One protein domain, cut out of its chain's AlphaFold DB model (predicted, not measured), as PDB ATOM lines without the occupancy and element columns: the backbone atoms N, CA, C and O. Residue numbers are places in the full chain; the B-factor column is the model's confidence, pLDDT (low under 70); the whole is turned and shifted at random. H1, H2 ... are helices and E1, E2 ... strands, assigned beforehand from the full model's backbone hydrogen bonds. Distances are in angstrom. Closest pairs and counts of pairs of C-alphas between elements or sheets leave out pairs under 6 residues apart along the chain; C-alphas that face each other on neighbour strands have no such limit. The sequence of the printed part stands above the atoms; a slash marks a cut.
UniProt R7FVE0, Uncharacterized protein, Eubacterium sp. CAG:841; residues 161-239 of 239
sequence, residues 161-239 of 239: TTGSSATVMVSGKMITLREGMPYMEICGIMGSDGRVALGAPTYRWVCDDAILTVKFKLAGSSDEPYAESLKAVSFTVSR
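Overview. This is residues 161 to 239 of the 239 residues of an uncharacterized protein of Eubacterium sp. CAG:841 (UniProt R7FVE0). This is a small, loosely formed sandwich, its two sheets partly face to face with their strands crossed: the hairpin E2 and E3 covers part of a strongly twisted five-stranded sheet, and the short helix H1 sits beside that sheet's strands, near E3 too. The long link from E6 to E7 reaches out to Asp 223, at one end of the longest axis. The 79 printed residues hold one named helix and seven named strands, E1 E2 E3 H1 E4 E5 E6 E7 along the chain, mostly strand. The larger sheet's order is E1, E7, E6, E5, E4, antiparallel. The whole is compact, with a radius of gyration of the C-alphas of 11.9 A and spans of 38 by 21 by 19 A.

Arrangement. E1, residues 161 to 163, is the antiparallel neighbour of E7, residues 230 to 238, with N 161 and O 237 within hydrogen-bond range at 2.8 A. E2, residues 165 to 170, and E3, residues 173 to 178, form a hairpin, with N 168 and O 175 3.0 A apart. The closest C-alphas of E2 and E7, Ala 166 and Phe 235, are 5.9 A apart. H1, residues 183 to 190, stands at the larger sheet's level, with a height of 1.1 A; every O i to N i+4 pair in it is within hydrogen-bond range. E4, residues 195 to 197, E5, residues 202 to 206, E6, residues 211 to 218, and E7 make a meander, each strand the antiparallel neighbour of the one before, with N 197 and O 202, N 205 and O 212, and N 213 and O 236 each 2.8 A apart.

Along the chain. E1 begins at C-alpha 161 (126.171, 162.691, 235.480). E2 is 15.4 A long, E3 16.3 A, E6 22.9 A and E7 22.4 A; E7 bends by 64 degrees at residue 233 and ends at C-alpha 238 (120.969, 163.397, 231.530).

Size, cuts and confidence. The C-alphas of Asp 223 and Arg 239, the farthest apart, are 38.3 A apart. The printed part has no cut, and the link E6 to E7 is long, with 11 residues. The pLDDT is under 70 at residues 198 to 200 and 219 to 228.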
ATOM      1  N   THR A 161     125.066 163.472 234.923       86.50
ATOM      2  CA  THR A 161     126.171 162.691 235.480       86.50
ATOM      3  C   THR A 161     127.167 162.350 234.383       86.50
ATOM      4  O   THR A 161     126.824 161.646 233.432       86.50
ATOM      5  N   THR A 162     128.418 162.787 234.532       88.94
ATOM      6  CA  THR A 162     129.520 162.446 233.620       88.94
ATOM      7  C   THR A 162     130.557 161.575 234.327       88.94
ATOM      8  O   THR A 162     130.954 161.869 235.451       88.94
ATOM      9  N   GLY A 163     131.033 160.517 233.667       88.56
ATOM     10  CA  GLY A 163     132.035 159.618 234.242       88.56
ATOM     11  C   GLY A 163     132.628 158.613 233.253       88.56
ATOM     12  O   GLY A 163     132.310 158.617 232.062       88.56
ATOM     13  N   SER A 164     133.497 157.734 233.763       88.25
ATOM     14  CA  SER A 164     134.099 156.602 233.028       88.25
ATOM     15  C   SER A 164     133.166 155.390 232.908       88.25
ATOM     16  O   SER A 164     133.474 154.408 232.236       88.25
ATOM     17  N   SER A 165     132.002 155.442 233.551       91.69
ATOM     18  CA  SER A 165     130.931 154.461 233.407       91.69
ATOM     19  C   SER A 165     129.581 155.160 233.493       91.69
ATOM     20  O   SER A 165     129.483 156.279 234.001       91.69
ATOM     21  N   ALA A 166     128.548 154.509 232.972       92.75
ATOM     22  CA  ALA A 166     127.177 154.988 233.053       92.75
ATOM     23  C   ALA A 166     126.220 153.820 233.226       92.75
ATOM     24  O   ALA A 166     126.360 152.794 232.565       92.75
ATOM     25  N   THR A 167     125.216 154.007 234.074       92.31
ATOM     26  CA  THR A 167     124.119 153.057 234.244       92.31
ATOM     27  C   THR A 167     122.833 153.702 233.741       92.31
ATOM     28  O   THR A 167     122.518 154.819 234.153       92.31
ATOM     29  N   VAL A 168     122.126 153.022 232.836       93.19
ATOM     30  CA  VAL A 168     120.892 153.487 232.171       93.19
ATOM     31  C   VAL A 168     119.896 152.336 232.011       93.19
ATOM     32  O   VAL A 168     120.290 151.167 232.055       93.19
ATOM     33  N   MET A 169     118.615 152.647 231.825       92.50
ATOM     34  CA  MET A 169     117.570 151.673 231.517       92.50
ATOM     35  C   MET A 169     117.333 151.560 230.014       92.50
ATOM     36  O   MET A 169     117.090 152.550 229.328       92.50
ATOM     37  N   VAL A 170     117.388 150.335 229.498       91.31
ATOM     38  CA  VAL A 170     117.147 150.030 228.086       91.31
ATOM     39  C   VAL A 170     116.185 148.855 228.006       91.31
ATOM     40  O   VAL A 170     116.488 147.767 228.501       91.31
ATOM     41  N   SER A 171     115.024 149.059 227.379       89.50
ATOM     42  CA  SER A 171     113.969 148.039 227.286       89.50
ATOM     43  C   SER A 171     113.581 147.446 228.653       89.50
ATOM     44  O   SER A 171     113.420 146.232 228.796       89.50
ATOM     45  N   GLY A 172     113.491 148.293 229.682       88.69
ATOM     46  CA  GLY A 172     113.136 147.919 231.053       88.69
ATOM     47  C   GLY A 172     114.230 147.188 231.839       88.69
ATOM     48  O   GLY A 172     113.964 146.693 232.934       88.69
ATOM     49  N   LYS A 173     115.456 147.089 231.308       91.50
ATOM     50  CA  LYS A 173     116.604 146.475 231.991       91.50
ATOM     51  C   LYS A 173     117.658 147.517 232.323       91.50
ATOM     52  O   LYS A 173     118.024 148.326 231.476       91.50
ATOM     53  N   MET A 174     118.193 147.450 233.539       91.75
ATOM     54  CA  MET A 174     119.310 148.293 233.954       91.75
ATOM     55  C   MET A 174     120.623 147.748 233.384       91.75
ATOM     56  O   MET A 174     120.993 146.603 233.642       91.75
ATOM     57  N   ILE A 175     121.328 148.574 232.617       93.88
ATOM     58  CA  ILE A 175     122.578 148.220 231.944       93.88
ATOM     59  C   ILE A 175     123.678 149.180 232.379       93.88
ATOM     60  O   ILE A 175     123.454 150.383 232.476       93.88
ATOM     61  N   THR A 176     124.876 148.647 232.634       93.56
ATOM     62  CA  THR A 176     126.059 149.443 232.988       93.56
ATOM     63  C   THR A 176     127.092 149.391 231.871       93.56
ATOM     64  O   THR A 176     127.621 148.327 231.554       93.56
ATOM     65  N   LEU A 177     127.402 150.555 231.314       93.44
ATOM     66  CA  LEU A 177     128.424 150.784 230.302       93.44
ATOM     67  C   LEU A 177     129.717 151.265 230.956       93.44
ATOM     68  O   LEU A 177     129.685 151.916 232.003       93.44
ATOM     69  N   ARG A 178     130.862 150.944 230.352       94.25
ATOM     70  CA  ARG A 178     132.189 151.230 230.910       94.25
ATOM     71  C   ARG A 178     133.151 151.718 229.841       94.25
ATOM     72  O   ARG A 178     133.015 151.388 228.664       94.25
ATOM     73  N   GLU A 179     134.140 152.483 230.279       92.94
ATOM     74  CA  GLU A 179     135.244 152.945 229.449       92.94
ATOM     75  C   GLU A 179     135.925 151.768 228.737       92.94
ATOM     76  O   GLU A 179     136.079 150.679 229.289       92.94
ATOM     77  N   GLY A 180     136.310 151.991 227.482       89.31
ATOM     78  CA  GLY A 180     136.940 150.997 226.622       89.31
ATOM     79  C   GLY A 180     135.972 150.159 225.787       89.31
ATOM     80  O   GLY A 180     136.436 149.531 224.837       89.31
ATOM     81  N   MET A 181     134.661 150.177 226.073       91.81
ATOM     82  CA  MET A 181     133.674 149.461 225.255       91.81
ATOM     83  C   MET A 181     133.696 149.953 223.798       91.81
ATOM     84  O   MET A 181     133.670 151.170 223.565       91.81
ATOM     85  N   PRO A 182     133.728 149.044 222.811       90.94
ATOM     86  CA  PRO A 182     133.686 149.410 221.410       90.94
ATOM     87  C   PRO A 182     132.293 149.909 221.006       90.94
ATOM     88  O   PRO A 182     131.272 149.479 221.548       90.94
ATOM     89  N   TYR A 183     132.242 150.794 220.008       90.25
ATOM     90  CA  TYR A 183     130.985 151.363 219.502       90.25
ATOM     91  C   TYR A 183     129.963 150.287 219.104       90.25
ATOM     92  O   TYR A 183     128.789 150.391 219.459       90.25
ATOM     93  N   MET A 184     130.411 149.224 218.427       89.56
ATOM     94  CA  MET A 184     129.533 148.134 217.983       89.56
ATOM     95  C   MET A 184     128.898 147.358 219.145       89.56
ATOM     96  O   MET A 184     127.738 146.963 219.048       89.56
ATOM     97  N   GLU A 185     129.620 147.174 220.253       92.06
ATOM     98  CA  GLU A 185     129.077 146.518 221.448       92.06
ATOM     99  C   GLU A 185     128.000 147.389 222.097       92.06
ATOM    100  O   GLU A 185     126.915 146.900 222.405       92.06
ATOM    101  N   ILE A 186     128.246 148.699 222.206       92.69
ATOM    102  CA  ILE A 186     127.253 149.650 222.722       92.69
ATOM    103  C   ILE A 186     126.007 149.673 221.827       92.69
ATOM    104  O   ILE A 186     124.896 149.637 222.347       92.69
ATOM    105  N   CYS A 187     126.152 149.658 220.499       91.69
ATOM    106  CA  CYS A 187     125.001 149.592 219.590       91.69
ATOM    107  C   CYS A 187     124.207 148.290 219.744       91.69
ATOM    108  O   CYS A 187     122.978 148.320 219.739       91.69
ATOM    109  N   GLY A 188     124.894 147.157 219.929       91.06
ATOM    110  CA  GLY A 188     124.255 145.866 220.195       91.06
ATOM    111  C   GLY A 188     123.466 145.858 221.506       91.06
ATOM    112  O   GLY A 188     122.349 145.350 221.547       91.06
ATOM    113  N   ILE A 189     124.011 146.480 222.552       92.31
ATOM    114  CA  ILE A 189     123.352 146.654 223.851       92.31
ATOM    115  C   ILE A 189     122.129 147.576 223.742       92.31
ATOM    116  O   ILE A 189     121.077 147.278 224.303       92.31
ATOM    117  N   MET A 190     122.263 148.686 223.014       91.62
ATOM    118  CA  MET A 190     121.200 149.677 222.833       91.62
ATOM    119  C   MET A 190     120.128 149.255 221.825       91.62
ATOM    120  O   MET A 190     119.105 149.929 221.700       91.62
ATOM    121  N   GLY A 191     120.374 148.199 221.047       89.44
ATOM    122  CA  GLY A 191     119.507 147.772 219.949       89.44
ATOM    123  C   GLY A 191     119.361 148.809 218.827       89.44
ATOM    124  O   GLY A 191     118.447 148.703 218.011       89.44
ATOM    125  N   SER A 192     120.216 149.836 218.796       88.50
ATOM    126  CA  SER A 192     120.138 150.946 217.846       88.50
ATOM    127  C   SER A 192     121.481 151.652 217.666       88.50
ATOM    128  O   SER A 192     122.302 151.727 218.586       88.50
ATOM    129  N   ASP A 193     121.678 152.210 216.471       87.88
ATOM    130  CA  ASP A 193     122.821 153.069 216.180       87.88
ATOM    131  C   ASP A 193     122.713 154.399 216.932       87.88
ATOM    132  O   ASP A 193     121.639 155.003 217.039       87.88
ATOM    133  N   GLY A 194     123.854 154.887 217.418       85.56
ATOM    134  CA  GLY A 194     123.928 156.183 218.076       85.56
ATOM    135  C   GLY A 194     123.685 157.322 217.095       85.56
ATOM    136  O   GLY A 194     124.204 157.337 215.977       85.56
ATOM    137  N   ARG A 195     122.944 158.344 217.525       87.94
ATOM    138  CA  ARG A 195     122.832 159.591 216.759       87.94
ATOM    139  C   ARG A 195     124.082 160.422 216.984       87.94
ATOM    140  O   ARG A 195     124.469 160.627 218.127       87.94
ATOM    141  N   VAL A 196     124.701 160.935 215.925       85.19
ATOM    142  CA  VAL A 196     125.881 161.799 216.063       85.19
ATOM    143  C   VAL A 196     125.505 163.045 216.870       85.19
ATOM    144  O   VAL A 196     124.592 163.785 216.503       85.19
ATOM    145  N   ALA A 197     126.211 163.263 217.974       76.62
ATOM    146  CA  ALA A 197     126.165 164.487 218.758       76.62
ATOM    147  C   ALA A 197     127.367 165.359 218.372       76.62
ATOM    148  O   ALA A 197     128.422 164.823 218.060       76.62
ATOM    149  N   LEU A 198     127.172 166.684 218.355       61.91
ATOM    150  CA  LEU A 198     128.153 167.747 218.065       61.91
ATOM    151  C   LEU A 198     129.616 167.270 217.904       61.91
ATOM    152  O   LEU A 198     130.345 167.124 218.882       61.91
ATOM    153  N   GLY A 199     130.044 167.082 216.652       63.69
ATOM    154  CA  GLY A 199     131.406 166.664 216.311       63.69
ATOM    155  C   GLY A 199     131.663 165.163 216.500       63.69
ATOM    156  O   GLY A 199     131.407 164.571 217.548       63.69
ATOM    157  N   ALA A 200     132.224 164.525 215.472       68.94
ATOM    158  CA  ALA A 200     132.683 163.148 215.596       68.94
ATOM    159  C   ALA A 200     133.868 163.059 216.586       68.94
ATOM    160  O   ALA A 200     134.714 163.958 216.584       68.94
ATOM    161  N   PRO A 201     133.990 161.983 217.388       84.25
ATOM    162  CA  PRO A 201     133.120 160.806 217.468       84.25
ATOM    163  C   PRO A 201     132.291 160.794 218.771       84.25
ATOM    164  O   PRO A 201     132.520 159.975 219.664       84.25
ATOM    165  N   THR A 202     131.333 161.713 218.903       90.62
ATOM    166  CA  THR A 202     130.373 161.721 220.020       90.62
ATOM    167  C   THR A 202     129.009 161.243 219.534       90.62
ATOM    168  O   THR A 202     128.526 161.687 218.494       90.62
ATOM    169  N   TYR A 203     128.372 160.343 220.279       92.06
ATOM    170  CA  TYR A 203     127.088 159.747 219.912       92.06
ATOM    171  C   TYR A 203     126.090 159.812 221.063       92.06
ATOM    172  O   TYR A 203     126.476 159.829 222.230       92.06
ATOM    173  N   ARG A 204     124.801 159.847 220.728       93.56
ATOM    174  CA  ARG A 204     123.690 159.989 221.662       93.56
ATOM    175  C   ARG A 204     122.633 158.914 221.443       93.56
ATOM    176  O   ARG A 204     122.220 158.672 220.308       93.56
ATOM    177  N   TRP A 205     122.139 158.363 222.543       94.56
ATOM    178  CA  TRP A 205     121.008 157.448 222.616       94.56
ATOM    179  C   TRP A 205     119.936 158.025 223.533       94.56
ATOM    180  O   TRP A 205     120.234 158.729 224.499       94.56
ATOM    181  N   VAL A 206     118.684 157.735 223.200       93.31
ATOM    182  CA  VAL A 206     117.552 157.963 224.098       93.31
ATOM    183  C   VAL A 206     117.275 156.621 224.761       93.31
ATOM    184  O   VAL A 206     116.982 155.649 224.069       93.31
ATOM    185  N   CYS A 207     117.461 156.573 226.072       91.69
ATOM    186  CA  CYS A 207     117.182 155.432 226.930       91.69
ATOM    187  C   CYS A 207     115.794 155.611 227.571       91.69
ATOM    188  O   CYS A 207     115.173 156.663 227.416       91.69
ATOM    189  N   ASP A 208     115.302 154.601 228.288       89.44
ATOM    190  CA  ASP A 208     113.962 154.653 228.888       89.44
ATOM    191  C   ASP A 208     113.878 155.698 230.013       89.44
ATOM    192  O   ASP A 208     112.835 156.314 230.216       89.44
ATOM    193  N   ASP A 209     114.978 155.879 230.752       89.50
ATOM    194  CA  ASP A 209     115.076 156.744 231.932       89.50
ATOM    195  C   ASP A 209     115.959 157.982 231.725       89.50
ATOM    196  O   ASP A 209     116.085 158.785 232.644       89.50
ATOM    197  N   ALA A 210     116.648 158.103 230.585       91.12
ATOM    198  CA  ALA A 210     117.698 159.101 230.408       91.12
ATOM    199  C   ALA A 210     118.074 159.342 228.942       91.12
ATOM    200  O   ALA A 210     117.804 158.540 228.050       91.12
ATOM    201  N   ILE A 211     118.829 160.410 228.697       93.00
ATOM    202  CA  ILE A 211     119.596 160.588 227.463       93.00
ATOM    203  C   ILE A 211     121.054 160.239 227.745       93.00
ATOM    204  O   ILE A 211     121.720 160.903 228.541       93.00
ATOM    205  N   LEU A 212     121.572 159.221 227.055       94.19
ATOM    206  CA  LEU A 212     122.979 158.849 227.125       94.19
ATOM    207  C   LEU A 212     123.758 159.520 225.996       94.19
ATOM    208  O   LEU A 212     123.465 159.315 224.823       94.19
ATOM    209  N   THR A 213     124.816 160.242 226.342       94.62
ATOM    210  CA  THR A 213     125.831 160.730 225.405       94.62
ATOM    211  C   THR A 213     127.157 160.036 225.690       94.62
ATOM    212  O   THR A 213     127.640 160.042 226.820       94.62
ATOM    213  N   VAL A 214     127.763 159.441 224.667       93.62
ATOM    214  CA  VAL A 214     129.036 158.724 224.765       93.62
ATOM    215  C   VAL A 214     130.046 159.368 223.835       93.62
ATOM    216  O   VAL A 214     129.797 159.544 222.641       93.62
ATOM    217  N   LYS A 215     131.208 159.707 224.385       92.62
ATOM    218  CA  LYS A 215     132.358 160.171 223.616       92.62
ATOM    219  C   LYS A 215     133.275 158.995 223.344       92.62
ATOM    220  O   LYS A 215     133.668 158.291 224.275       92.62
ATOM    221  N   PHE A 216     133.657 158.826 222.088       91.31
ATOM    222  CA  PHE A 216     134.601 157.800 221.681       91.31
ATOM    223  C   PHE A 216     135.973 158.404 221.382       91.31
ATOM    224  O   PHE A 216     136.155 159.618 221.260       91.31
ATOM    225  N   LYS A 217     136.962 157.533 221.255       89.56
ATOM    226  CA  LYS A 217     138.267 157.843 220.690       89.56
ATOM    227  C   LYS A 217     138.646 156.722 219.742       89.56
ATOM    228  O   LYS A 217     138.365 155.555 220.011       89.56
ATOM    229  N   LEU A 218     139.289 157.095 218.644       84.75
ATOM    230  CA  LEU A 218     139.888 156.130 217.741       84.75
ATOM    231  C   LEU A 218     141.083 155.476 218.450       84.75
ATOM    232  O   LEU A 218     142.032 156.150 218.852       84.75
ATOM    233  N   ALA A 219     140.997 154.172 218.642       69.12
ATOM    234  CA  ALA A 219     141.971 153.311 219.273       69.12
ATOM    235  C   ALA A 219     142.192 152.113 218.341       69.12
ATOM    236  O   ALA A 219     141.525 151.095 218.478       69.12
ATOM    237  N   GLY A 220     143.107 152.265 217.385       64.38
ATOM    238  CA  GLY A 220     143.452 151.248 216.386       64.38
ATOM    239  C   GLY A 220     144.483 151.779 215.385       64.38
ATOM    240  O   GLY A 220     144.740 152.987 215.345       64.38
ATOM    241  N   SER A 221     145.102 150.887 214.606       58.81
ATOM    242  CA  SER A 221     145.883 151.278 213.421       58.81
ATOM    243  C   SER A 221     144.931 151.654 212.275       58.81
ATOM    244  O   SER A 221     143.741 151.347 212.323       58.81
ATOM    245  N   SER A 222     145.427 152.324 211.230       60.16
ATOM    246  CA  SER A 222     144.607 152.776 210.089       60.16
ATOM    247  C   SER A 222     143.902 151.660 209.305       60.16
ATOM    248  O   SER A 222     143.112 151.969 208.415       60.16
ATOM    249  N   ASP A 223     144.213 150.398 209.599       63.12
ATOM    250  CA  ASP A 223     143.780 149.234 208.829       63.12
ATOM    251  C   ASP A 223     142.494 148.590 209.379       63.12
ATOM    252  O   ASP A 223     141.883 147.767 208.698       63.12
ATOM    253  N   GLU A 224     142.048 148.975 210.579       62.88
ATOM    254  CA  GLU A 224     140.785 148.505 211.154       62.88
ATOM    255  C   GLU A 224     139.598 149.362 210.680       62.88
ATOM    256  O   GLU A 224     139.702 150.593 210.592       62.88
ATOM    257  N   PRO A 225     138.430 148.755 210.398       65.94
ATOM    258  CA  PRO A 225     137.242 149.519 210.052       65.94
ATOM    259  C   PRO A 225     136.881 150.489 211.189       65.94
ATOM    260  O   PRO A 225     136.909 150.152 212.371       65.94
ATOM    261  N   TYR A 226     136.526 151.724 210.821       68.50
ATOM    262  CA  TYR A 226     136.353 152.858 211.743       68.50
ATOM    263  C   TYR A 226     135.450 152.559 212.952       68.50
ATOM    264  O   TYR A 226     135.715 153.023 214.052       68.50
ATOM    265  N   ALA A 227     134.394 151.763 212.774       63.28
ATOM    266  CA  ALA A 227     133.470 151.417 213.855       63.28
ATOM    267  C   ALA A 227     134.066 150.443 214.891       63.28
ATOM    268  O   ALA A 227     133.650 150.458 216.048       63.28
ATOM    269  N   GLU A 228     135.036 149.617 214.495       68.25
ATOM    270  CA  GLU A 228     135.715 148.654 215.375       68.25
ATOM    271  C   GLU A 228     136.866 149.308 216.148       68.25
ATOM    272  O   GLU A 228     137.170 148.911 217.270       68.25
ATOM    273  N   SER A 229     137.428 150.387 215.600       78.38
ATOM    274  CA  SER A 229     138.479 151.173 216.245       78.38
ATOM    275  C   SER A 229     137.944 152.253 217.194       78.38
ATOM    276  O   SER A 229     138.729 152.894 217.884       78.38
ATOM    277  N   LEU A 230     136.630 152.483 217.297       86.88
ATOM    278  CA  LEU A 230     136.074 153.441 218.263       86.88
ATOM    279  C   LEU A 230     135.883 152.805 219.642       86.88
ATOM    280  O   LEU A 230     135.026 151.940 219.812       86.88
ATOM    281  N   LYS A 231     136.595 153.319 220.651       91.19
ATOM    282  CA  LYS A 231     136.424 152.941 222.064       91.19
ATOM    283  C   LYS A 231     135.821 154.076 222.874       91.19
ATOM    284  O   LYS A 231     136.230 155.226 222.722       91.19
ATOM    285  N   ALA A 232     134.851 153.760 223.724       91.88
ATOM    286  CA  ALA A 232     134.217 154.724 224.611       91.88
ATOM    287  C   ALA A 232     135.223 155.250 225.645       91.88
ATOM    288  O   ALA A 232     135.979 154.474 226.223       91.88
ATOM    289  N   VAL A 233     135.227 156.561 225.879       92.50
ATOM    290  CA  VAL A 233     136.154 157.235 226.810       92.50
ATOM    291  C   VAL A 233     135.407 157.937 227.935       92.50
ATOM    292  O   VAL A 233     135.873 157.978 229.065       92.50
ATOM    293  N   SER A 234     134.238 158.499 227.643       92.25
ATOM    294  CA  SER A 234     133.429 159.158 228.664       92.25
ATOM    295  C   SER A 234     131.951 159.017 228.363       92.25
ATOM    296  O   SER A 234     131.534 159.087 227.203       92.25
ATOM    297  N   PHE A 235     131.166 158.906 229.422       93.69
ATOM    298  CA  PHE A 235     129.717 158.808 229.375       93.69
ATOM    299  C   PHE A 235     129.118 160.015 230.072       93.69
ATOM    300  O   PHE A 235     129.649 160.479 231.076       93.69
ATOM    301  N   THR A 236     128.029 160.537 229.531       93.00
ATOM    302  CA  THR A 236     127.218 161.589 230.139       93.00
ATOM    303  C   THR A 236     125.767 161.151 230.086       93.00
ATOM    304  O   THR A 236     125.263 160.829 229.014       93.00
ATOM    305  N   VAL A 237     125.116 161.104 231.239       92.81
ATOM    306  CA  VAL A 237     123.713 160.720 231.393       92.81
ATOM    307  C   VAL A 237     122.953 161.948 231.859       92.81
ATOM    308  O   VAL A 237     123.353 162.539 232.853       92.81
ATOM    309  N   SER A 238     121.894 162.322 231.148       91.25
ATOM    310  CA  SER A 238     120.969 163.397 231.530       91.25
ATOM    311  C   SER A 238     119.625 162.772 231.887       91.25
ATOM    312  O   SER A 238     119.085 162.042 231.049       91.25
ATOM    313  N   ARG A 239     119.126 163.017 233.101       89.06
ATOM    314  CA  ARG A 239     117.834 162.528 233.607       89.06
ATOM    315  C   ARG A 239     116.915 163.665 233.983       89.06
ATOM    316  O   ARG A 239     117.455 164.584 234.634       89.06
TER     317      ARG A 239